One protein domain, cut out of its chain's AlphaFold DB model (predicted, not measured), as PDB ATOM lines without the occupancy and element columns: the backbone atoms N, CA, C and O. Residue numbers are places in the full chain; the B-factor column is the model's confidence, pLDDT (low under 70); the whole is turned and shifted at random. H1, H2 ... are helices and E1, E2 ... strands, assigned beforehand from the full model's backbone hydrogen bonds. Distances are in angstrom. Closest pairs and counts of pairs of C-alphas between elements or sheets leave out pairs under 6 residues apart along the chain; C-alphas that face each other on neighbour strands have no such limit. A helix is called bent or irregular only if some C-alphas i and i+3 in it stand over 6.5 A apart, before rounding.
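AT A GLANCE: This is residues 2 to 175 of the 187 residues of an uncharacterized protein of Frateuria sp. Soil773 (UniProt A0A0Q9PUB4). Two small parallel sheets of three strands make two halves, with H1 in the middle between them. One half is a wall in the order E2 E1 E3, with H1 and H2 over one face; the other, in the order E4 E5 E6, has H3 and H4 on one face and H6 on the other, while H5 packs on H2. The printed part has 174 residues with six named helices and six named strands, along the chain H1 E1 H2 E2 E3 E4 H3 E5 H4 E6 H5 H6, of mixed class. It is compact, with a radius of gyration of the C-alphas of 15.9 A and spans of 43 by 38 by 31 A.

HOW THE PARTS SIT: Start at H1, residues 2 to 10, which is on the sheet of E1, residues 16 to 21, E2, residues 47 to 49, and E3, residues 61 to 66, at a height over the sheet of 8.9 A; C-alphas 3 and 65 are its closest to E3, 6.2 A. Look at N 17 and O 61, 2.9 A, for E1 and E3, and N 18 and O 47, 2.8 A, for E2 and E1. H2, residues 29 to 39, is on the same face, giving two layers; its closest C-alphas to E2 are 31 and 48, 6.3 A. Next come parallel E4, residues 80 to 83, E5, residues 106 to 112, and E6, residues 130 to 133, with N 81 and O 106 at 2.9 A and N 109 and O 130 at 2.8 A. H3, residues 87 to 103, and H4, residues 117 to 123, are on one face and H6, residues 158 to 175, on the other, three layers; C-alphas 83 and 89, the closest of E4 and H3, are 5.5 A apart, C-alphas 112 and 119, of E5 and H4, 6.8 A, and C-alphas 132 and 164, of E6 and H6, 6.5 A. E1 H2 E2, E4 H3 E5 and E5 H4 E6 are strand-helix-strand units, parallel neighbours joined through a helix, with right-handed crossovers. H6, with residue 169 alone, only just touches H1, with 3 pairs of C-alphas within 8 A, the closest 6 and 169, 6.6 A. H5, residues 136 to 143, touches H2, closest at C-alphas 33 and 142, 6.1 A. Every O i to N i+4 pair is within hydrogen-bond range in H1, H2, H4 and H5; H3 has 11 of 13, H6 11 of 14.

IN THESE COORDINATES: Find C-alpha 2 at (232.674, 297.091, 136.917), where H1 begins its 12.2 A. E1 spans 15.9 A, H2 15.3 A, E3 15.4 A and E5 16.1 A. H3, 24.0 A, is irregular, with C-alphas 99 and 102 8.0 A apart. H6, 25.5 A, is only just irregular, with C-alphas 164 and 167 6.9 A apart, and ends at C-alpha 175, (220.155, 295.987, 124.701).

THE WHOLE: The farthest C-alphas, of Arg 55 and Ala 117, are 47.5 A apart. The printed part has no cut. The links E2 to E3, E3 to E4 and H5 to H6 are long. Mean pLDDT of the printed part is 89.6; residues 23, 25 to 27 and 68 to 76 are under 70.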
ATOM      1  N   LEU A   2     233.607 296.794 138.020       92.12
ATOM      2  CA  LEU A   2     232.674 297.091 136.917       92.12
ATOM      3  C   LEU A   2     231.306 296.414 137.125       92.12
ATOM      4  O   LEU A   2     230.293 297.101 137.085       92.12
ATOM      5  N   ALA A   3     231.297 295.108 137.420       93.94
ATOM      6  CA  ALA A   3     230.074 294.345 137.682       93.94
ATOM      7  C   ALA A   3     229.263 294.913 138.860       93.94
ATOM      8  O   ALA A   3     228.077 295.168 138.706       93.94
ATOM      9  N   LEU A   4     229.910 295.193 139.996       96.06
ATOM     10  CA  LEU A   4     229.271 295.778 141.186       96.06
ATOM     11  C   LEU A   4     228.683 297.169 140.917       96.06
ATOM     12  O   LEU A   4     227.539 297.437 141.262       96.06
ATOM     13  N   THR A   5     229.440 298.058 140.268       96.44
ATOM     14  CA  THR A   5     228.947 299.397 139.930       96.44
ATOM     15  C   THR A   5     227.789 299.334 138.939       96.44
ATOM     16  O   THR A   5     226.836 300.098 139.066       96.44
ATOM     17  N   LEU A   6     227.843 298.425 137.964       96.25
ATOM     18  CA  LEU A   6     226.729 298.199 137.053       96.25
ATOM     19  C   LEU A   6     225.509 297.641 137.801       96.25
ATOM     20  O   LEU A   6     224.402 298.100 137.554       96.25
ATOM     21  N   ALA A   7     225.705 296.720 138.746       97.00
ATOM     22  CA  ALA A   7     224.630 296.176 139.571       97.00
ATOM     23  C   ALA A   7     223.914 297.270 140.373       97.00
ATOM     24  O   ALA A   7     222.690 297.329 140.344       97.00
ATOM     25  N   GLY A   8     224.666 298.181 141.001       96.69
ATOM     26  CA  GLY A   8     224.093 299.324 141.721       96.69
ATOM     27  C   GLY A   8     223.301 300.282 140.821       96.69
ATOM     28  O   GLY A   8     222.301 300.844 141.258       96.69
ATOM     29  N   ALA A   9     223.692 300.437 139.550       96.25
ATOM     30  CA  ALA A   9     222.897 301.195 138.579       96.25
ATOM     31  C   ALA A   9     221.603 300.452 138.221       96.25
ATOM     32  O   ALA A   9     220.514 301.009 138.295       96.25
ATOM     33  N   LEU A  10     221.720 299.174 137.854       95.00
ATOM     34  CA  LEU A  10     220.590 298.354 137.413       95.00
ATOM     35  C   LEU A  10     219.578 298.095 138.538       95.00
ATOM     36  O   LEU A  10     218.394 297.936 138.255       95.00
ATOM     37  N   ALA A  11     220.011 298.123 139.800       95.75
ATOM     38  CA  ALA A  11     219.146 298.012 140.972       95.75
ATOM     39  C   ALA A  11     218.111 299.144 141.073       95.75
ATOM     40  O   ALA A  11     217.058 298.971 141.680       95.75
ATOM     41  N   GLN A  12     218.361 300.286 140.423       93.12
ATOM     42  CA  GLN A  12     217.384 301.377 140.310       93.12
ATOM     43  C   GLN A  12     216.230 301.037 139.347       93.12
ATOM     44  O   GLN A  12     215.214 301.730 139.324       93.12
ATOM     45  N   HIS A  13     216.376 299.970 138.555       90.62
ATOM     46  CA  HIS A  13     215.423 299.538 137.534       90.62
ATOM     47  C   HIS A  13     214.775 298.177 137.830       90.62
ATOM     48  O   HIS A  13     213.843 297.797 137.120       90.62
ATOM     49  N   GLY A  14     215.233 297.441 138.848       91.88
ATOM     50  CA  GLY A  14     214.683 296.133 139.203       91.88
ATOM     51  C   GLY A  14     215.523 295.363 140.220       91.88
ATOM     52  O   GLY A  14     216.535 295.844 140.723       91.88
ATOM     53  N   ARG A  15     215.102 294.134 140.520       95.44
ATOM     54  CA  ARG A  15     215.799 293.203 141.412       95.44
ATOM     55  C   ARG A  15     217.021 292.638 140.698       95.44
ATOM     56  O   ARG A  15     216.891 291.940 139.691       95.44
ATOM     57  N   VAL A  16     218.203 292.915 141.235       96.44
ATOM     58  CA  VAL A  16     219.477 292.505 140.635       96.44
ATOM     59  C   VAL A  16     220.178 291.464 141.497       96.44
ATOM     60  O   VAL A  16     220.285 291.607 142.718       96.44
ATOM     61  N   LEU A  17     220.714 290.442 140.834       95.94
ATOM     62  CA  LEU A  17     221.653 289.488 141.403       95.94
ATOM     63  C   LEU A  17     223.000 289.581 140.689       95.94
ATOM     64  O   LEU A  17     223.061 289.533 139.464       95.94
ATOM     65  N   VAL A  18     224.084 289.627 141.456       95.38
ATOM     66  CA  VAL A  18     225.443 289.379 140.970       95.38
ATOM     67  C   VAL A  18     225.850 287.966 141.368       95.38
ATOM     68  O   VAL A  18     225.899 287.633 142.551       95.38
ATOM     69  N   VAL A  19     226.150 287.131 140.381       92.56
ATOM     70  CA  VAL A  19     226.734 285.806 140.578       92.56
ATOM     71  C   VAL A  19     228.245 285.921 140.424       92.56
ATOM     72  O   VAL A  19     228.729 286.232 139.337       92.56
ATOM     73  N   ASP A  20     228.972 285.685 141.511       91.19
ATOM     74  CA  ASP A  20     230.432 285.711 141.551       91.19
ATOM     75  C   ASP A  20     230.987 284.331 141.172       91.19
ATOM     76  O   ASP A  20     230.931 283.381 141.954       91.19
ATOM     77  N   TYR A  21     231.486 284.213 139.942       86.12
ATOM     78  CA  TYR A  21     232.186 283.031 139.439       86.12
ATOM     79  C   TYR A  21     233.704 283.231 139.384       86.12
ATOM     80  O   TYR A  21     234.400 282.563 138.606       86.12
ATOM     81  N   ASP A  22     234.242 284.131 140.208       77.44
ATOM     82  CA  ASP A  22     235.679 284.236 140.408       77.44
ATOM     83  C   ASP A  22     236.238 282.913 140.995       77.44
ATOM     84  O   ASP A  22     235.676 282.342 141.937       77.44
ATOM     85  N   PRO A  23     237.344 282.374 140.444       67.75
ATOM     86  CA  PRO A  23     237.961 281.132 140.914       67.75
ATOM     87  C   PRO A  23     238.443 281.177 142.368       67.75
ATOM     88  O   PRO A  23     238.721 280.114 142.922       67.75
ATOM     89  N   ASN A  24     238.534 282.357 142.985       70.62
ATOM     90  CA  ASN A  24     238.871 282.514 144.397       70.62
ATOM     91  C   ASN A  24     237.723 282.097 145.346       70.62
ATOM     92  O   ASN A  24     237.874 282.160 146.564       70.62
ATOM     93  N   GLY A  25     236.580 281.632 144.825       65.88
ATOM     94  CA  GLY A  25     235.484 281.100 145.637       65.88
ATOM     95  C   GLY A  25     234.874 282.182 146.527       65.88
ATOM     96  O   GLY A  25     234.523 283.251 146.041       65.88
ATOM     97  N   ASN A  26     234.779 281.934 147.837       62.66
ATOM     98  CA  ASN A  26     234.271 282.931 148.793       62.66
ATOM     99  C   ASN A  26     235.164 284.183 148.908       62.66
ATOM    100  O   ASN A  26     234.711 285.195 149.440       62.66
ATOM    101  N   ASP A  27     236.388 284.131 148.375       69.81
ATOM    102  CA  ASP A  27     237.305 285.270 148.291       69.81
ATOM    103  C   ASP A  27     237.191 286.037 146.961       69.81
ATOM    104  O   ASP A  27     238.006 286.925 146.682       69.81
ATOM    105  N   GLY A  28     236.178 285.721 146.147       75.94
ATOM    106  CA  GLY A  28     235.821 286.468 144.945       75.94
ATOM    107  C   GLY A  28     235.538 287.943 145.236       75.94
ATOM    108  O   GLY A  28     235.080 288.327 146.319       75.94
ATOM    109  N   GLY A  29     235.858 288.805 144.270       85.94
ATOM    110  CA  GLY A  29     235.792 290.253 144.463       85.94
ATOM    111  C   GLY A  29     234.391 290.760 144.819       85.94
ATOM    112  O   GLY A  29     234.267 291.700 145.604       85.94
ATOM    113  N   ALA A  30     233.326 290.155 144.289       92.56
ATOM    114  CA  ALA A  30     231.966 290.584 144.597       92.56
ATOM    115  C   ALA A  30     231.500 290.053 145.961       92.56
ATOM    116  O   ALA A  30     230.852 290.784 146.714       92.56
ATOM    117  N   LEU A  31     231.865 288.820 146.325       93.81
ATOM    118  CA  LEU A  31     231.531 288.251 147.637       93.81
ATOM    119  C   LEU A  31     232.245 288.975 148.783       93.81
ATOM    120  O   LEU A  31     231.620 289.263 149.806       93.81
ATOM    121  N   ARG A  32     233.515 289.350 148.593       93.25
ATOM    122  CA  ARG A  32     234.265 290.173 149.556       93.25
ATOM    123  C   ARG A  32     233.669 291.567 149.708       93.25
ATOM    124  O   ARG A  32     233.575 292.063 150.825       93.25
ATOM    125  N   TRP A  33     233.223 292.176 148.612       95.31
ATOM    126  CA  TRP A  33     232.481 293.434 148.672       95.31
ATOM    127  C   TRP A  33     231.189 293.302 149.493       95.31
ATOM    128  O   TRP A  33     230.919 294.139 150.350       95.31
ATOM    129  N   ALA A  34     230.421 292.228 149.289       95.38
ATOM    130  CA  ALA A  34     229.187 291.995 150.038       95.38
ATOM    131  C   ALA A  34     229.448 291.729 151.531       95.38
ATOM    132  O   ALA A  34     228.650 292.125 152.377       95.38
ATOM    133  N   ALA A  35     230.561 291.070 151.869       94.25
ATOM    134  CA  ALA A  35     231.012 290.939 153.252       94.25
ATOM    135  C   ALA A  35     231.356 292.303 153.862       94.25
ATOM    136  O   ALA A  35     230.849 292.621 154.931       94.25
ATOM    137  N   GLN A  36     232.100 293.141 153.136       95.44
ATOM    138  CA  GLN A  36     232.436 294.493 153.580       95.44
ATOM    139  C   GLN A  36     231.191 295.353 153.836       95.44
ATOM    140  O   GLN A  36     231.164 296.110 154.801       95.44
ATOM    141  N   ALA A  37     230.153 295.230 153.001       95.81
ATOM    142  CA  ALA A  37     228.889 295.937 153.211       95.81
ATOM    143  C   ALA A  37     228.237 295.537 154.542       95.81
ATOM    144  O   ALA A  37     227.841 296.404 155.316       95.81
ATOM    145  N   ARG A  38     228.205 294.232 154.852       95.50
ATOM    146  CA  ARG A  38     227.699 293.724 156.138       95.50
ATOM    147  C   ARG A  38     228.535 294.205 157.321       95.50
ATOM    148  O   ARG A  38     227.964 294.634 158.314       95.50
ATOM    149  N   ASP A  39     229.859 294.171 157.203       95.62
ATOM    150  CA  ASP A  39     230.769 294.623 158.265       95.62
ATOM    151  C   ASP A  39     230.618 296.127 158.552       95.62
ATOM    152  O   ASP A  39     230.872 296.584 159.665       95.62
ATOM    153  N   CYS A  40     230.177 296.901 157.558       93.62
ATOM    154  CA  CYS A  40     229.848 298.319 157.690       93.62
ATOM    155  C   CYS A  40     228.370 298.593 158.030       93.62
ATOM    156  O   CYS A  40     227.963 299.752 157.950       93.62
ATOM    157  N   ASP A  41     227.581 297.564 158.369       93.75
ATOM    158  CA  ASP A  41     226.128 297.634 158.615       93.75
ATOM    159  C   ASP A  41     225.364 298.379 157.505       93.75
ATOM    160  O   ASP A  41     224.472 299.197 157.732       93.75
ATOM    161  N   ARG A  42     225.782 298.136 156.258       91.94
ATOM    162  CA  ARG A  42     225.282 298.833 155.079       91.94
ATOM    163  C   ARG A  42     224.309 297.944 154.305       91.94
ATOM    164  O   ARG A  42     224.710 296.876 153.830       91.94
ATOM    165  N   PRO A  43     223.053 298.381 154.105       91.25
ATOM    166  CA  PRO A  43     222.151 297.690 153.198       91.25
ATOM    167  C   PRO A  43     222.679 297.794 151.763       91.25
ATOM    168  O   PRO A  43     223.154 298.846 151.336       91.25
ATOM    169  N   THR A  44     222.583 296.703 151.003       93.44
ATOM    170  CA  THR A  44     222.957 296.679 149.585       93.44
ATOM    171  C   THR A  44     221.714 296.765 148.707       93.44
ATOM    172  O   THR A  44     220.701 296.120 148.973       93.44
ATOM    173  N   SER A  45     221.794 297.531 147.619       94.25
ATOM    174  CA  SER A  45     220.703 297.684 146.642       94.25
ATOM    175  C   SER A  45     220.488 296.448 145.753       94.25
ATOM    176  O   SER A  45     219.479 296.338 145.063       94.25
ATOM    177  N   PHE A  46     221.413 295.489 145.783       97.00
ATOM    178  CA  PHE A  46     221.357 294.235 145.036       97.00
ATOM    179  C   PHE A  46     221.943 293.082 145.855       97.00
ATOM    180  O   PHE A  46     222.626 293.290 146.862       97.00
ATOM    181  N   MET A  47     221.686 291.854 145.406       96.38
ATOM    182  CA  MET A  47     222.210 290.640 146.032       96.38
ATOM    183  C   MET A  47     223.497 290.166 145.354       96.38
ATOM    184  O   MET A  47     223.658 290.310 144.144       96.38
ATOM    185  N   VAL A  48     224.383 289.529 146.123       95.62
ATOM    186  CA  VAL A  48     225.568 288.825 145.608       95.62
ATOM    187  C   VAL A  48     225.525 287.365 146.052       95.62
ATOM    188  O   VAL A  48     225.227 287.081 147.212       95.62
ATOM    189  N   SER A  49     225.821 286.438 145.144       93.12
ATOM    190  CA  SER A  49     225.787 284.992 145.388       93.12
ATOM    191  C   SER A  49     226.971 284.286 144.715       93.12
ATOM    192  O   SER A  49     227.347 284.678 143.616       93.12
ATOM    193  N   PRO A  50     227.529 283.209 145.300       90.44
ATOM    194  CA  PRO A  50     228.560 282.389 144.649       90.44
ATOM    195  C   PRO A  50     228.006 281.478 143.536       90.44
ATOM    196  O   PRO A  50     228.755 280.774 142.860       90.44
ATOM    197  N   ALA A  51     226.681 281.403 143.385       88.12
ATOM    198  CA  ALA A  51     226.027 280.488 142.456       88.12
ATOM    199  C   ALA A  51     224.737 281.074 141.874       88.12
ATOM    200  O   ALA A  51     224.119 281.966 142.461       88.12
ATOM    201  N   MET A  52     224.307 280.519 140.734       89.25
ATOM    202  CA  MET A  52     223.004 280.839 140.146       89.25
ATOM    203  C   MET A  52     221.866 280.588 141.145       89.25
ATOM    204  O   MET A  52     221.906 279.606 141.895       89.25
ATOM    205  N   PRO A  53     220.830 281.441 141.138       89.69
ATOM    206  CA  PRO A  53     219.674 281.269 142.000       89.69
ATOM    207  C   PRO A  53     218.862 280.052 141.549       89.69
ATOM    208  O   PRO A  53     218.827 279.706 140.368       89.69
ATOM    209  N   ARG A  54     218.161 279.414 142.493       90.25
ATOM    210  CA  ARG A  54     217.231 278.315 142.176       90.25
ATOM    211  C   ARG A  54     216.007 278.785 141.388       90.25
ATOM    212  O   ARG A  54     215.453 277.995 140.636       90.25
ATOM    213  N   ARG A  55     215.612 280.045 141.582       91.06
ATOM    214  CA  ARG A  55     214.504 280.721 140.901       91.06
ATOM    215  C   ARG A  55     215.036 281.979 140.208       91.06
ATOM    216  O   ARG A  55     215.037 283.045 140.822       91.06
ATOM    217  N   PRO A  56     215.613 281.867 138.997       88.50
ATOM    218  CA  PRO A  56     216.107 283.019 138.240       88.50
ATOM    219  C   PRO A  56     215.056 284.111 138.011       88.50
ATOM    220  O   PRO A  56     215.414 285.279 137.966       88.50
ATOM    221  N   GLU A  57     213.779 283.741 137.938       89.44
ATOM    222  CA  GLU A  57     212.619 284.630 137.803       89.44
ATOM    223  C   GLU A  57     212.370 285.549 139.017       89.44
ATOM    224  O   GLU A  57     211.637 286.537 138.918       89.44
ATOM    225  N   ASP A  58     213.010 285.271 140.162       93.75
ATOM    226  CA  ASP A  58     213.012 286.174 141.320       93.75
ATOM    227  C   ASP A  58     213.854 287.443 141.059       93.75
ATOM    228  O   ASP A  58     213.828 288.376 141.865       93.75
ATOM    229  N   PHE A  59     214.587 287.497 139.944       93.56
ATOM    230  CA  PHE A  59     215.455 288.605 139.572       93.56
ATOM    231  C   PHE A  59     215.127 289.107 138.171       93.56
ATOM    232  O   PHE A  59     214.918 288.330 137.243       93.56
ATOM    233  N   ASP A  60     215.138 290.425 138.019       91.62
ATOM    234  CA  ASP A  60     214.939 291.071 136.726       91.62
ATOM    235  C   ASP A  60     216.266 291.088 135.945       91.62
ATOM    236  O   ASP A  60     216.287 290.900 134.730       91.62
ATOM    237  N   VAL A  61     217.401 291.228 136.650       91.62
ATOM    238  CA  VAL A  61     218.753 291.117 136.077       91.62
ATOM    239  C   VAL A  61     219.601 290.129 136.867       91.62
ATOM    240  O   VAL A  61     219.730 290.232 138.087       91.62
ATOM    241  N   ILE A  62     220.294 289.247 136.145       92.44
ATOM    242  CA  ILE A  62     221.395 288.448 136.684       92.44
ATOM    243  C   ILE A  62     222.688 288.853 135.974       92.44
ATOM    244  O   ILE A  62     222.866 288.608 134.781       92.44
ATOM    245  N   LEU A  63     223.601 289.473 136.717       92.56
ATOM    246  CA  LEU A  63     224.962 289.763 136.283       92.56
ATOM    247  C   LEU A  63     225.868 288.606 136.680       92.56
ATOM    248  O   LEU A  63     225.855 288.166 137.823       92.56
ATOM    249  N   ILE A  64     226.684 288.136 135.745       90.50
ATOM    250  CA  ILE A  64     227.629 287.048 135.993       90.50
ATOM    251  C   ILE A  64     229.034 287.642 135.956       90.50
ATOM    252  O   ILE A  64     229.531 287.977 134.879       90.50
ATOM    253  N   ASP A  65     229.658 287.792 137.124       89.44
ATOM    254  CA  ASP A  65     231.053 288.220 137.234       89.44
ATOM    255  C   ASP A  65     231.944 286.993 137.036       89.44
ATOM    256  O   ASP A  65     231.986 286.087 137.865       89.44
ATOM    257  N   HIS A  66     232.563 286.899 135.863       81.56
ATOM    258  CA  HIS A  66     233.167 285.663 135.387       81.56
ATOM    259  C   HIS A  66     234.630 285.878 135.007       81.56
ATOM    260  O   HIS A  66     234.952 286.684 134.130       81.56
ATOM    261  N   ALA A  67     235.525 285.087 135.599       75.69
ATOM    262  CA  ALA A  67     236.941 285.124 135.257       75.69
ATOM    263  C   ALA A  67     237.206 284.609 133.825       75.69
ATOM    264  O   ALA A  67     236.561 283.665 133.362       75.69
ATOM    265  N   PRO A  68     238.171 285.180 133.088       67.88
ATOM    266  CA  PRO A  68     238.487 284.724 131.738       67.88
ATOM    267  C   PRO A  68     238.926 283.247 131.713       67.88
ATOM    268  O   PRO A  68     239.538 282.743 132.649       67.88
ATOM    269  N   GLY A  69     238.636 282.549 130.610       63.31
ATOM    270  CA  GLY A  69     239.143 281.194 130.353       63.31
ATOM    271  C   GLY A  69     238.327 280.040 130.943       63.31
ATOM    272  O   GLY A  69     238.666 278.886 130.687       63.31
ATOM    273  N   ARG A  70     237.236 280.309 131.671       63.47
ATOM    274  CA  ARG A  70     236.264 279.271 132.052       63.47
ATOM    275  C   ARG A  70     235.048 279.258 131.115       63.47
ATOM    276  O   ARG A  70     234.665 280.303 130.589       63.47
ATOM    277  N   PRO A  71     234.447 278.088 130.854       57.69
ATOM    278  CA  PRO A  71     233.190 278.027 130.127       57.69
ATOM    279  C   PRO A  71     232.086 278.640 130.994       57.69
ATOM    280  O   PRO A  71     231.701 278.072 132.018       57.69
ATOM    281  N   ALA A  72     231.572 279.798 130.579       57.91
ATOM    282  CA  ALA A  72     230.367 280.354 131.173       57.91
ATOM    283  C   ALA A  72     229.205 279.390 130.897       57.91
ATOM    284  O   ALA A  72     228.959 279.015 129.751       57.91
ATOM    285  N   ARG A  73     228.489 278.976 131.949       54.34
ATOM    286  CA  ARG A  73     227.321 278.085 131.814       54.34
ATOM    287  C   ARG A  73     226.121 278.764 131.153       54.34
ATOM    288  O   ARG A  73     225.191 278.075 130.754       54.34
ATOM    289  N   VAL A  74     226.133 280.091 131.052       54.72
ATOM    290  CA  VAL A  74     225.014 280.869 130.521       54.72
ATOM    291  C   VAL A  74     225.299 281.240 129.074       54.72
ATOM    292  O   VAL A  74     226.185 282.035 128.759       54.72
ATOM    293  N   THR A  75     224.553 280.595 128.182       57.88
ATOM    294  CA  THR A  75     224.681 280.744 126.735       57.88
ATOM    295  C   THR A  75     223.882 281.916 126.190       57.88
ATOM    296  O   THR A  75     224.179 282.327 125.077       57.88
ATOM    297  N   ASP A  76     222.979 282.526 126.952       66.69
ATOM    298  CA  ASP A  76     222.119 283.611 126.474       66.69
ATOM    299  C   ASP A  76     222.277 284.856 127.349       66.69
ATOM    300  O   ASP A  76     222.255 284.777 128.574       66.69
ATOM    301  N   GLY A  77     222.515 286.007 126.719       79.50
ATOM    302  CA  GLY A  77     222.722 287.275 127.417       79.50
ATOM    303  C   GLY A  77     223.704 288.210 126.718       79.50
ATOM    304  O   GLY A  77     224.495 287.813 125.853       79.50
ATOM    305  N   GLN A  78     223.648 289.481 127.105       87.06
ATOM    306  CA  GLN A  78     224.600 290.495 126.670       87.06
ATOM    307  C   GLN A  78     225.959 290.253 127.328       87.06
ATOM    308  O   GLN A  78     226.049 290.046 128.535       87.06
ATOM    309  N   VAL A  79     227.034 290.313 126.539       89.00
ATOM    310  CA  VAL A  79     228.397 290.157 127.058       89.00
ATOM    311  C   VAL A  79     229.062 291.519 127.187       89.00
ATOM    312  O   VAL A  79     229.063 292.304 126.237       89.00
ATOM    313  N   ILE A  80     229.658 291.774 128.348       91.94
ATOM    314  CA  ILE A  80     230.474 292.956 128.624       91.94
ATOM    315  C   ILE A  80     231.925 292.499 128.739       91.94
ATOM    316  O   ILE A  80     232.229 291.570 129.483       91.94
ATOM    317  N   ILE A  81     232.820 293.135 127.988       91.81
ATOM    318  CA  ILE A  81     234.248 292.813 127.977       91.81
ATOM    319  C   ILE A  81     234.992 293.987 128.622       91.81
ATOM    320  O   ILE A  81     235.121 295.036 127.990       91.81
ATOM    321  N   PRO A  82     235.474 293.862 129.869       92.69
ATOM    322  CA  PRO A  82     236.351 294.864 130.461       92.69
ATOM    323  C   PRO A  82     237.789 294.734 129.930       92.69
ATOM    324  O   PRO A  82     238.300 293.630 129.750       92.69
ATOM    325  N   THR A  83     238.476 295.859 129.734       93.19
ATOM    326  CA  THR A  83     239.916 295.910 129.422       93.19
ATOM    327  C   THR A  83     240.572 297.129 130.067       93.19
ATOM    328  O   THR A  83     239.970 298.196 130.090       93.19
ATOM    329  N   THR A  84     241.794 297.001 130.587       92.50
ATOM    330  CA  THR A  84     242.569 298.120 131.164       92.50
ATOM    331  C   THR A  84     243.436 298.843 130.135       92.50
ATOM    332  O   THR A  84     244.084 299.835 130.465       92.50
ATOM    333  N   LEU A  85     243.424 298.377 128.878       91.88
ATOM    334  CA  LEU A  85     244.243 298.903 127.781       91.88
ATOM    335  C   LEU A  85     245.749 298.934 128.092       91.88
ATOM    336  O   LEU A  85     246.472 299.813 127.631       91.88
ATOM    337  N   ASP A  86     246.234 297.957 128.852       90.94
ATOM    338  CA  ASP A  86     247.623 297.510 128.757       90.94
ATOM    339  C   ASP A  86     247.739 296.460 127.631       90.94
ATOM    340  O   ASP A  86     246.725 295.871 127.239       90.94
ATOM    341  N   PRO A  87     248.943 296.189 127.095       87.94
ATOM    342  CA  PRO A  87     249.097 295.265 125.973       87.94
ATOM    343  C   PRO A  87     248.461 293.885 126.206       87.94
ATOM    344  O   PRO A  87     247.821 293.347 125.303       87.94
ATOM    345  N   GLY A  88     248.572 293.325 127.415       87.62
ATOM    346  CA  GLY A  88     248.049 291.993 127.723       87.62
ATOM    347  C   GLY A  88     246.521 291.942 127.703       87.62
ATOM    348  O   GLY A  88     245.920 291.088 127.035       87.62
ATOM    349  N   THR A  89     245.875 292.884 128.393       89.69
ATOM    350  CA  THR A  89     244.405 292.950 128.417       89.69
ATOM    351  C   THR A  89     243.817 293.416 127.089       89.69
ATOM    352  O   THR A  89     242.716 292.995 126.735       89.69
ATOM    353  N   TYR A  90     244.551 294.213 126.308       92.31
ATOM    354  CA  TYR A  90     244.168 294.606 124.952       92.31
ATOM    355  C   TYR A  90     244.067 293.399 124.010       92.31
ATOM    356  O   TYR A  90     243.029 293.200 123.372       92.31
ATOM    357  N   PHE A  91     245.104 292.552 123.939       91.19
ATOM    358  CA  PHE A  91     245.075 291.369 123.068       91.19
ATOM    359  C   PHE A  91     243.990 290.377 123.491       91.19
ATOM    360  O   PHE A  91     243.289 289.820 122.641       91.19
ATOM    361  N   SER A  92     243.802 290.206 124.801       89.12
ATOM    362  CA  SER A  92     242.743 289.357 125.353       89.12
ATOM    363  C   SER A  92     241.350 289.870 124.972       89.12
ATOM    364  O   SER A  92     240.511 289.096 124.509       89.12
ATOM    365  N   ALA A  93     241.120 291.182 125.083       90.44
ATOM    366  CA  ALA A  93     239.858 291.808 124.709       90.44
ATOM    367  C   ALA A  93     239.577 291.715 123.204       90.44
ATOM    368  O   ALA A  93     238.456 291.396 122.814       90.44
ATOM    369  N   ARG A  94     240.590 291.911 122.348       91.88
ATOM    370  CA  ARG A  94     240.451 291.719 120.894       91.88
ATOM    371  C   ARG A  94     240.061 290.299 120.529       91.88
ATOM    372  O   ARG A  94     239.104 290.100 119.790       91.88
ATOM    373  N   ARG A  95     240.746 289.311 121.106       89.75
ATOM    374  CA  ARG A  95     240.395 287.904 120.900       89.75
ATOM    375  C   ARG A  95     238.959 287.619 121.344       89.75
ATOM    376  O   ARG A  95     238.236 286.912 120.648       89.75
ATOM    377  N   ALA A  96     238.536 288.170 122.483       88.25
ATOM    378  CA  ALA A  96     237.168 288.024 122.965       88.25
ATOM    379  C   ALA A  96     236.148 288.674 122.014       88.25
ATOM    380  O   ALA A  96     235.125 288.056 121.723       88.25
ATOM    381  N   LEU A  97     236.436 289.863 121.471       89.62
ATOM    382  CA  LEU A  97     235.598 290.519 120.462       89.62
ATOM    383  C   LEU A  97     235.437 289.664 119.203       89.62
ATOM    384  O   LEU A  97     234.315 289.499 118.728       89.62
ATOM    385  N   ASP A  98     236.525 289.082 118.699       89.06
ATOM    386  CA  ASP A  98     236.492 288.245 117.497       89.06
ATOM    387  C   ASP A  98     235.629 286.991 117.707       89.06
ATOM    388  O   ASP A  98     234.772 286.665 116.878       89.06
ATOM    389  N   VAL A  99     235.798 286.321 118.854       87.44
ATOM    390  CA  VAL A  99     235.010 285.136 119.237       87.44
ATOM    391  C   VAL A  99     233.534 285.490 119.433       87.44
ATOM    392  O   VAL A  99     232.646 284.755 118.996       87.44
ATOM    393  N   LEU A 100     233.254 286.630 120.065       86.69
ATOM    394  CA  LEU A 100     231.908 287.034 120.466       86.69
ATOM    395  C   LEU A 100     231.229 287.971 119.464       86.69
ATOM    396  O   LEU A 100     230.125 288.432 119.739       86.69
ATOM    397  N   ARG A 101     231.813 288.221 118.285       86.88
ATOM    398  CA  ARG A 101     231.321 289.213 117.307       86.88
ATOM    399  C   ARG A 101     229.821 289.118 117.012       86.88
ATOM    400  O   ARG A 101     229.139 290.132 116.919       86.88
ATOM    401  N   LYS A 102     229.282 287.892 116.933       85.94
ATOM    402  CA  LYS A 102     227.854 287.635 116.664       85.94
ATOM    403  C   LYS A 102     226.937 288.090 117.806       85.94
ATOM    404  O   LYS A 102     225.784 288.411 117.555       85.94
ATOM    405  N   ARG A 103     227.453 288.149 119.038       83.31
ATOM    406  CA  ARG A 103     226.742 288.618 120.238       83.31
ATOM    407  C   ARG A 103     226.803 290.130 120.433       83.31
ATOM    408  O   ARG A 103     226.172 290.629 121.355       83.31
ATOM    409  N   LYS A 104     227.551 290.851 119.586       86.44
ATOM    410  CA  LYS A 104     227.730 292.311 119.665       86.44
ATOM    411  C   LYS A 104     228.075 292.768 121.100       86.44
ATOM    412  O   LYS A 104     227.318 293.562 121.667       86.44
ATOM    413  N   PRO A 105     229.160 292.238 121.699       89.19
ATOM    414  CA  PRO A 105     229.521 292.539 123.080       89.19
ATOM    415  C   PRO A 105     229.773 294.038 123.276       89.19
ATOM    416  O   PRO A 105     230.174 294.740 122.346       89.19
ATOM    417  N   VAL A 106     229.571 294.517 124.500       91.56
ATOM    418  CA  VAL A 106     229.942 295.877 124.904       91.56
ATOM    419  C   VAL A 106     231.372 295.845 125.418       91.56
ATOM    420  O   VAL A 106     231.653 295.231 126.446       91.56
ATOM    421  N   LEU A 107     232.286 296.489 124.696       94.00
ATOM    422  CA  LEU A 107     233.661 296.659 125.148       94.00
ATOM    423  C   LEU A 107     233.752 297.888 126.061       94.00
ATOM    424  O   LEU A 107     233.339 298.985 125.676       94.00
ATOM    425  N   VAL A 108     234.316 297.697 127.254       96.06
ATOM    426  CA  VAL A 108     234.523 298.758 128.243       96.06
ATOM    427  C   VAL A 108     236.008 298.851 128.578       96.06
ATOM    428  O   VAL A 108     236.582 297.965 129.213       96.06
ATOM    429  N   ALA A 109     236.630 299.949 128.169       95.31
ATOM    430  CA  ALA A 109     237.967 300.343 128.579       95.31
ATOM    431  C   ALA A 109     237.912 300.864 130.024       95.31
ATOM    432  O   ALA A 109     237.667 302.038 130.270       95.31
ATOM    433  N   ASN A 110     238.083 299.967 130.987       93.88
ATOM    434  CA  ASN A 110     237.897 300.206 132.409       93.88
ATOM    435  C   ASN A 110     239.213 300.593 133.099       93.88
ATOM    436  O   ASN A 110     240.234 299.948 132.884       93.88
ATOM    437  N   ARG A 111     239.167 301.582 133.998       91.81
ATOM    438  CA  ARG A 111     240.330 302.105 134.739       91.81
ATOM    439  C   ARG A 111     241.468 302.577 133.831       91.81
ATOM    440  O   ARG A 111     242.641 302.302 134.081       91.81
ATOM    441  N   VAL A 112     241.127 303.291 132.763       93.19
ATOM    442  CA  VAL A 112     242.125 303.755 131.801       93.19
ATOM    443  C   VAL A 112     242.768 305.076 132.205       93.19
ATOM    444  O   VAL A 112     242.147 305.975 132.768       93.19
ATOM    445  N   ARG A 113     244.056 305.184 131.881       93.12
ATOM    446  CA  ARG A 113     244.910 306.357 132.086       93.12
ATOM    447  C   ARG A 113     245.161 307.029 130.735       93.12
ATOM    448  O   ARG A 113     246.197 306.807 130.111       93.12
ATOM    449  N   LEU A 114     244.179 307.787 130.240       90.50
ATOM    450  CA  LEU A 114     244.254 308.430 128.915       90.50
ATOM    451  C   LEU A 114     245.224 309.623 128.865       90.50
ATOM    452  O   LEU A 114     245.548 310.113 127.789       90.50
ATOM    453  N   ASP A 115     245.766 310.043 130.006       92.38
ATOM    454  CA  ASP A 115     246.938 310.919 130.069       92.38
ATOM    455  C   ASP A 115     248.181 310.261 129.437       92.38
ATOM    456  O   ASP A 115     249.075 310.944 128.935       92.38
ATOM    457  N   ARG A 116     248.232 308.924 129.390       92.12
ATOM    458  CA  ARG A 116     249.351 308.158 128.828       92.12
ATOM    459  C   ARG A 116     249.168 307.898 127.332       92.12
ATOM    460  O   ARG A 116     248.057 307.705 126.841       92.12
ATOM    461  N   ALA A 117     250.279 307.865 126.594       93.62
ATOM    462  CA  ALA A 117     250.265 307.664 125.143       93.62
ATOM    463  C   ALA A 117     249.758 306.269 124.735       93.62
ATOM    464  O   ALA A 117     248.953 306.159 123.813       93.62
ATOM    465  N   GLU A 118     250.183 305.215 125.438       93.56
ATOM    466  CA  GLU A 118     249.867 303.835 125.050       93.56
ATOM    467  C   GLU A 118     248.368 303.488 125.186       93.56
ATOM    468  O   GLU A 118     247.783 303.073 124.186       93.56
ATOM    469  N   PRO A 119     247.679 303.745 126.320       93.38
ATOM    470  CA  PRO A 119     246.232 303.533 126.410       93.38
ATOM    471  C   PRO A 119     245.440 304.327 125.365       93.38
ATOM    472  O   PRO A 119     244.487 303.799 124.799       93.38
ATOM    473  N   ARG A 120     245.853 305.565 125.041       93.88
ATOM    474  CA  ARG A 120     245.237 306.346 123.952       93.88
ATOM    475  C   ARG A 120     245.415 305.673 122.593       93.88
ATOM    476  O   ARG A 120     244.451 305.555 121.839       93.88
ATOM    477  N   ARG A 121     246.631 305.208 122.287       94.88
ATOM    478  CA  ARG A 121     246.951 304.503 121.037       94.88
ATOM    479  C   ARG A 121     246.154 303.206 120.895       94.88
ATOM    480  O   ARG A 121     245.723 302.877 119.792       94.88
ATOM    481  N   LEU A 122     245.974 302.463 121.985       95.06
ATOM    482  CA  LEU A 122     245.218 301.209 121.993       95.06
ATOM    483  C   LEU A 122     243.704 301.450 121.912       95.06
ATOM    484  O   LEU A 122     243.032 300.754 121.154       95.06
ATOM    485  N   LEU A 123     243.177 302.468 122.604       94.62
ATOM    486  CA  LEU A 123     241.765 302.860 122.511       94.62
ATOM    487  C   LEU A 123     241.381 303.262 121.081       94.62
ATOM    488  O   LEU A 123     240.338 302.848 120.587       94.62
ATOM    489  N   ALA A 124     242.249 304.008 120.388       94.31
ATOM    490  CA  ALA A 124     242.026 304.416 118.999       94.31
ATOM    491  C   ALA A 124     241.883 303.228 118.024       94.31
ATOM    492  O   ALA A 124     241.301 303.374 116.954       94.31
ATOM    493  N   GLN A 125     242.383 302.044 118.392       94.44
ATOM    494  CA  GLN A 125     242.257 300.814 117.602       94.44
ATOM    495  C   GLN A 125     240.978 300.020 117.917       94.44
ATOM    496  O   GLN A 125     240.748 298.975 117.309       94.44
ATOM    497  N   LEU A 126     240.162 300.480 118.870       91.62
ATOM    498  CA  LEU A 126     238.943 299.819 119.338       91.62
ATOM    499  C   LEU A 126     237.757 300.800 119.262       91.62
ATOM    500  O   LEU A 126     237.275 301.277 120.295       91.62
ATOM    501  N   PRO A 127     237.279 301.146 118.051       87.44
ATOM    502  CA  PRO A 127     236.186 302.099 117.885       87.44
ATOM    503  C   PRO A 127     234.899 301.606 118.563       87.44
ATOM    504  O   PRO A 127     234.593 300.415 118.555       87.44
ATOM    505  N   GLY A 128     234.139 302.534 119.150       88.62
ATOM    506  CA  GLY A 128     232.901 302.226 119.879       88.62
ATOM    507  C   GLY A 128     233.103 301.715 121.311       88.62
ATOM    508  O   GLY A 128     232.130 301.353 121.967       88.62
ATOM    509  N   THR A 129     234.343 301.694 121.806       93.62
ATOM    510  CA  THR A 129     234.651 301.339 123.197       93.62
ATOM    511  C   THR A 129     234.257 302.459 124.149       93.62
ATOM    512  O   THR A 129     234.655 303.609 123.961       93.62
ATOM    513  N   LEU A 130     233.530 302.110 125.208       94.88
ATOM    514  CA  LEU A 130     233.216 303.032 126.297       94.88
ATOM    515  C   LEU A 130     234.404 303.090 127.257       94.88
ATOM    516  O   LEU A 130     234.877 302.047 127.707       94.88
ATOM    517  N   ALA A 131     234.906 304.286 127.558       94.56
ATOM    518  CA  ALA A 131     236.074 304.468 128.414       94.56
ATOM    519  C   ALA A 131     235.675 304.976 129.802       94.56
ATOM    520  O   ALA A 131     234.932 305.945 129.918       94.56
ATOM    521  N   LEU A 132     236.203 304.324 130.834       95.19
ATOM    522  CA  LEU A 132     236.085 304.705 132.235       95.19
ATOM    523  C   LEU A 132     237.481 304.959 132.797       95.19
ATOM    524  O   LEU A 132     238.329 304.064 132.833       95.19
ATOM    525  N   SER A 133     237.709 306.172 133.267       94.25
ATOM    526  CA  SER A 133     238.968 306.629 133.834       94.25
ATOM    527  C   SER A 133     239.322 305.871 135.113       94.25
ATOM    528  O   SER A 133     238.454 305.431 135.873       94.25
ATOM    529  N   ASP A 134     240.618 305.748 135.393       94.00
ATOM    530  CA  ASP A 134     241.088 305.234 136.683       94.00
ATOM    531  C   ASP A 134     240.785 306.245 137.800       94.00
ATOM    532  O   ASP A 134     241.490 307.239 137.979       94.00
ATOM    533  N   ARG A 135     239.693 306.010 138.537       93.75
ATOM    534  CA  ARG A 135     239.257 306.854 139.657       93.75
ATOM    535  C   ARG A 135     239.426 306.131 140.987       93.75
ATOM    536  O   ARG A 135     238.931 305.020 141.166       93.75
ATOM    537  N   ALA A 136     240.009 306.827 141.964       93.75
ATOM    538  CA  ALA A 136     240.153 306.328 143.334       93.75
ATOM    539  C   ALA A 136     238.803 305.999 144.001       93.75
ATOM    540  O   ALA A 136     238.729 305.078 144.807       93.75
ATOM    541  N   ILE A 137     237.727 306.695 143.614       94.88
ATOM    542  CA  ILE A 137     236.389 306.508 144.188       94.88
ATOM    543  C   ILE A 137     235.877 305.069 144.078       94.88
ATOM    544  O   ILE A 137     235.173 304.616 144.969       94.88
ATOM    545  N   PHE A 138     236.250 304.323 143.032       94.38
ATOM    546  CA  PHE A 138     235.837 302.928 142.898       94.38
ATOM    547  C   PHE A 138     236.468 302.055 143.989       94.38
ATOM    548  O   PHE A 138     235.795 301.200 144.555       94.38
ATOM    549  N   ALA A 139     237.738 302.296 144.323       93.50
ATOM    550  CA  ALA A 139     238.389 301.626 145.445       93.50
ATOM    551  C   ALA A 139     237.813 302.092 146.792       93.50
ATOM    552  O   ALA A 139     237.584 301.263 147.666       93.50
ATOM    553  N   SER A 140     237.522 303.389 146.947       94.69
ATOM    554  CA  SER A 140     236.877 303.914 148.158       94.69
ATOM    555  C   SER A 140     235.496 303.300 148.391       94.69
ATOM    556  O   SER A 140     235.217 302.860 149.498       94.69
ATOM    557  N   ALA A 141     234.665 303.213 147.346       95.44
ATOM    558  CA  ALA A 141     233.351 302.578 147.396       95.44
ATOM    559  C   ALA A 141     233.466 301.101 147.786       95.44
ATOM    560  O   ALA A 141     232.772 300.641 148.690       95.44
ATOM    561  N   TYR A 142     234.415 300.379 147.178       95.00
ATOM    562  CA  TYR A 142     234.673 298.985 147.525       95.00
ATOM    563  C   TYR A 142     235.015 298.802 149.006       95.00
ATOM    564  O   TYR A 142     234.471 297.913 149.654       95.00
ATOM    565  N   GLY A 143     235.896 299.654 149.540       93.94
ATOM    566  CA  GLY A 143     236.371 299.573 150.921       93.94
ATOM    567  C   GLY A 143     235.292 299.777 151.985       93.94
ATOM    568  O   GLY A 143     235.526 299.437 153.136       93.94
ATOM    569  N   VAL A 144     234.120 300.297 151.610       94.31
ATOM    570  CA  VAL A 144     232.968 300.476 152.510       94.31
ATOM    571  C   VAL A 144     231.753 299.647 152.086       94.31
ATOM    572  O   VAL A 144     230.645 299.896 152.555       94.31
ATOM    573  N   GLY A 145     231.938 298.692 151.165       95.06
ATOM    574  CA  GLY A 145     230.848 297.849 150.675       95.06
ATOM    575  C   GLY A 145     229.746 298.634 149.961       95.06
ATOM    576  O   GLY A 145     228.576 298.286 150.052       95.06
ATOM    577  N   ALA A 146     230.112 299.717 149.274       96.38
ATOM    578  CA  ALA A 146     229.203 300.552 148.504       96.38
ATOM    579  C   ALA A 146     229.570 300.552 147.015       96.38
ATOM    580  O   ALA A 146     230.639 300.104 146.585       96.38
ATOM    581  N   THR A 147     228.673 301.099 146.215       96.75
ATOM    582  CA  THR A 147     228.885 301.506 144.833       96.75
ATOM    583  C   THR A 147     228.846 303.027 144.741       96.75
ATOM    584  O   THR A 147     228.448 303.722 145.671       96.75
ATOM    585  N   ILE A 148     229.227 303.578 143.590       96.25
ATOM    586  CA  ILE A 148     229.108 305.025 143.367       96.25
ATOM    587  C   ILE A 148     227.651 305.512 143.367       96.25
ATOM    588  O   ILE A 148     227.450 306.721 143.395       96.25
ATOM    589  N   TRP A 149     226.658 304.621 143.313       96.31
ATOM    590  CA  TRP A 149     225.231 304.961 143.274       96.31
ATOM    591  C   TRP A 149     224.616 305.132 144.661       96.31
ATOM    592  O   TRP A 149     223.618 305.831 144.781       96.31
ATOM    593  N   ASP A 150     225.247 304.586 145.699       93.75
ATOM    594  CA  ASP A 150     224.768 304.699 147.074       93.75
ATOM    595  C   ASP A 150     225.062 306.115 147.604       93.75
ATOM    596  O   ASP A 150     226.217 306.536 147.726       93.75
ATOM    597  N   GLU A 151     224.012 306.905 147.834       89.31
ATOM    598  CA  GLU A 151     224.131 308.329 148.190       89.31
ATOM    599  C   GLU A 151     224.599 308.542 149.634       89.31
ATOM    600  O   GLU A 151     225.314 309.497 149.937       89.31
ATOM    601  N   ASP A 152     224.260 307.605 150.509       88.69
ATOM    602  CA  ASP A 152     224.584 307.584 151.933       88.69
ATOM    603  C   ASP A 152     225.986 307.007 152.227       88.69
ATOM    604  O   ASP A 152     226.410 306.911 153.381       88.69
ATOM    605  N   ALA A 153     226.746 306.640 151.188       88.38
ATOM    606  CA  ALA A 153     228.095 306.090 151.316       88.38
ATOM    607  C   ALA A 153     229.189 307.156 151.533       88.38
ATOM    608  O   ALA A 153     230.364 306.816 151.676       88.38
ATOM    609  N   GLY A 154     228.842 308.450 151.533       89.88
ATOM    610  CA  GLY A 154     229.794 309.541 151.791       89.88
ATOM    611  C   GLY A 154     230.907 309.670 150.738       89.88
ATOM    612  O   GLY A 154     231.980 310.220 151.011       89.88
ATOM    613  N   LEU A 155     230.682 309.148 149.529       92.00
ATOM    614  CA  LEU A 155     231.687 309.086 148.470       92.00
ATOM    615  C   LEU A 155     231.889 310.452 147.805       92.00
ATOM    616  O   LEU A 155     231.041 310.956 147.066       92.00
ATOM    617  N   ARG A 156     233.066 311.048 148.016       90.12
ATOM    618  CA  ARG A 156     233.437 312.318 147.376       90.12
ATOM    619  C   ARG A 156     233.532 312.152 145.860       90.12
ATOM    620  O   ARG A 156     234.136 311.200 145.372       90.12
ATOM    621  N   ASN A 157     233.011 313.130 145.119       87.12
ATOM    622  CA  ASN A 157     233.032 313.177 143.651       87.12
ATOM    623  C   ASN A 157     232.274 312.027 142.953       87.12
ATOM    624  O   ASN A 157     232.571 311.713 141.796       87.12
ATOM    625  N   ALA A 158     231.278 311.422 143.616       93.12
ATOM    626  CA  ALA A 158     230.444 310.368 143.031       93.12
ATOM    627  C   ALA A 158     229.743 310.807 141.743       93.12
ATOM    628  O   ALA A 158     229.725 310.049 140.780       93.12
ATOM    629  N   GLN A 159     229.264 312.050 141.671       93.50
ATOM    630  CA  GLN A 159     228.555 312.570 140.499       93.50
ATOM    631  C   GLN A 159     229.381 312.489 139.206       93.50
ATOM    632  O   GLN A 159     228.875 312.040 138.183       93.50
ATOM    633  N   ALA A 160     230.665 312.861 139.246       93.06
ATOM    634  CA  ALA A 160     231.534 312.788 138.071       93.06
ATOM    635  C   ALA A 160     231.780 311.336 137.629       93.06
ATOM    636  O   ALA A 160     231.842 311.053 136.436       93.06
ATOM    637  N   ALA A 161     231.898 310.411 138.587       94.56
ATOM    638  CA  ALA A 161     232.026 308.990 138.288       94.56
ATOM    639  C   ALA A 161     230.723 308.404 137.722       94.56
ATOM    640  O   ALA A 161     230.786 307.632 136.774       94.56
ATOM    641  N   ARG A 162     229.556 308.802 138.252       96.31
ATOM    642  CA  ARG A 162     228.230 308.407 137.743       96.31
ATOM    643  C   ARG A 162     228.044 308.875 136.305       96.31
ATOM    644  O   ARG A 162     227.720 308.064 135.449       96.31
ATOM    645  N   ALA A 163     228.334 310.147 136.026       95.06
ATOM    646  CA  ALA A 163     228.223 310.721 134.685       95.06
ATOM    647  C   ALA A 163     229.111 309.996 133.661       95.06
ATOM    648  O   ALA A 163     228.679 309.732 132.546       95.06
ATOM    649  N   GLU A 164     230.335 309.628 134.046       94.12
ATOM    650  CA  GLU A 164     231.228 308.853 133.181       94.12
ATOM    651  C   GLU A 164     230.776 307.395 133.011       94.12
ATOM    652  O   GLU A 164     230.982 306.804 131.954       94.12
ATOM    653  N   PHE A 165     230.148 306.808 134.033       96.19
ATOM    654  CA  PHE A 165     229.656 305.432 133.991       96.19
ATOM    655  C   PHE A 165     228.315 305.303 133.250       96.19
ATOM    656  O   PHE A 165     228.025 304.240 132.705       96.19
ATOM    657  N   GLN A 166     227.517 306.372 133.186       95.88
ATOM    658  CA  GLN A 166     226.171 306.367 132.608       95.88
ATOM    659  C   GLN A 166     226.109 305.797 131.178       95.88
ATOM    660  O   GLN A 166     225.280 304.918 130.953       95.88
ATOM    661  N   PRO A 167     227.018 306.133 130.238       95.19
ATOM    662  CA  PRO A 167     227.004 305.531 128.903       95.19
ATOM    663  C   PRO A 167     227.131 303.999 128.902       95.19
ATOM    664  O   PRO A 167     226.625 303.337 127.998       95.19
ATOM    665  N   VAL A 168     227.801 303.414 129.907       94.62
ATOM    666  CA  VAL A 168     227.883 301.952 130.075       94.62
ATOM    667  C   VAL A 168     226.538 301.391 130.518       94.62
ATOM    668  O   VAL A 168     226.111 300.371 129.981       94.62
ATOM    669  N   VAL A 169     225.858 302.064 131.448       94.31
ATOM    670  CA  VAL A 169     224.505 301.695 131.893       94.31
ATOM    671  C   VAL A 169     223.533 301.755 130.718       94.31
ATOM    672  O   VAL A 169     222.855 300.768 130.440       94.31
ATOM    673  N   ASP A 170     223.535 302.857 129.970       93.12
ATOM    674  CA  ASP A 170     222.646 303.068 128.824       93.12
ATOM    675  C   ASP A 170     222.861 301.999 127.743       93.12
ATOM    676  O   ASP A 170     221.907 301.421 127.222       93.12
ATOM    677  N   ALA A 171     224.122 301.666 127.443       90.94
ATOM    678  CA  ALA A 171     224.463 300.627 126.471       90.94
ATOM    679  C   ALA A 171     224.023 299.214 126.899       90.94
ATOM    680  O   ALA A 171     223.837 298.341 126.039       90.94
ATOM    681  N   VAL A 172     223.891 298.972 128.206       89.69
ATOM    682  CA  VAL A 172     223.364 297.721 128.766       89.69
ATOM    683  C   VAL A 172     221.836 297.722 128.730       89.69
ATOM    684  O   VAL A 172     221.243 296.820 128.139       89.69
ATOM    685  N   LEU A 173     221.189 298.768 129.250       87.56
ATOM    686  CA  LEU A 173     219.727 298.882 129.283       87.56
ATOM    687  C   LEU A 173     219.100 298.839 127.884       87.56
ATOM    688  O   LEU A 173     218.165 298.071 127.656       87.56
ATOM    689  N   ALA A 174     219.664 299.580 126.923       83.81
ATOM    690  CA  ALA A 174     219.163 299.627 125.548       83.81
ATOM    691  C   ALA A 174     219.158 298.252 124.856       83.81
ATOM    692  O   ALA A 174     218.373 298.014 123.941       83.81
ATOM    693  N   ARG A 175     220.043 297.338 125.271       75.31
ATOM    694  CA  ARG A 175     220.155 295.987 124.701       75.31
ATOM    695  C   ARG A 175     219.385 294.935 125.480       75.31
ATOM    696  O   ARG A 175     218.961 293.951 124.882       75.31
TER     697      ARG A 175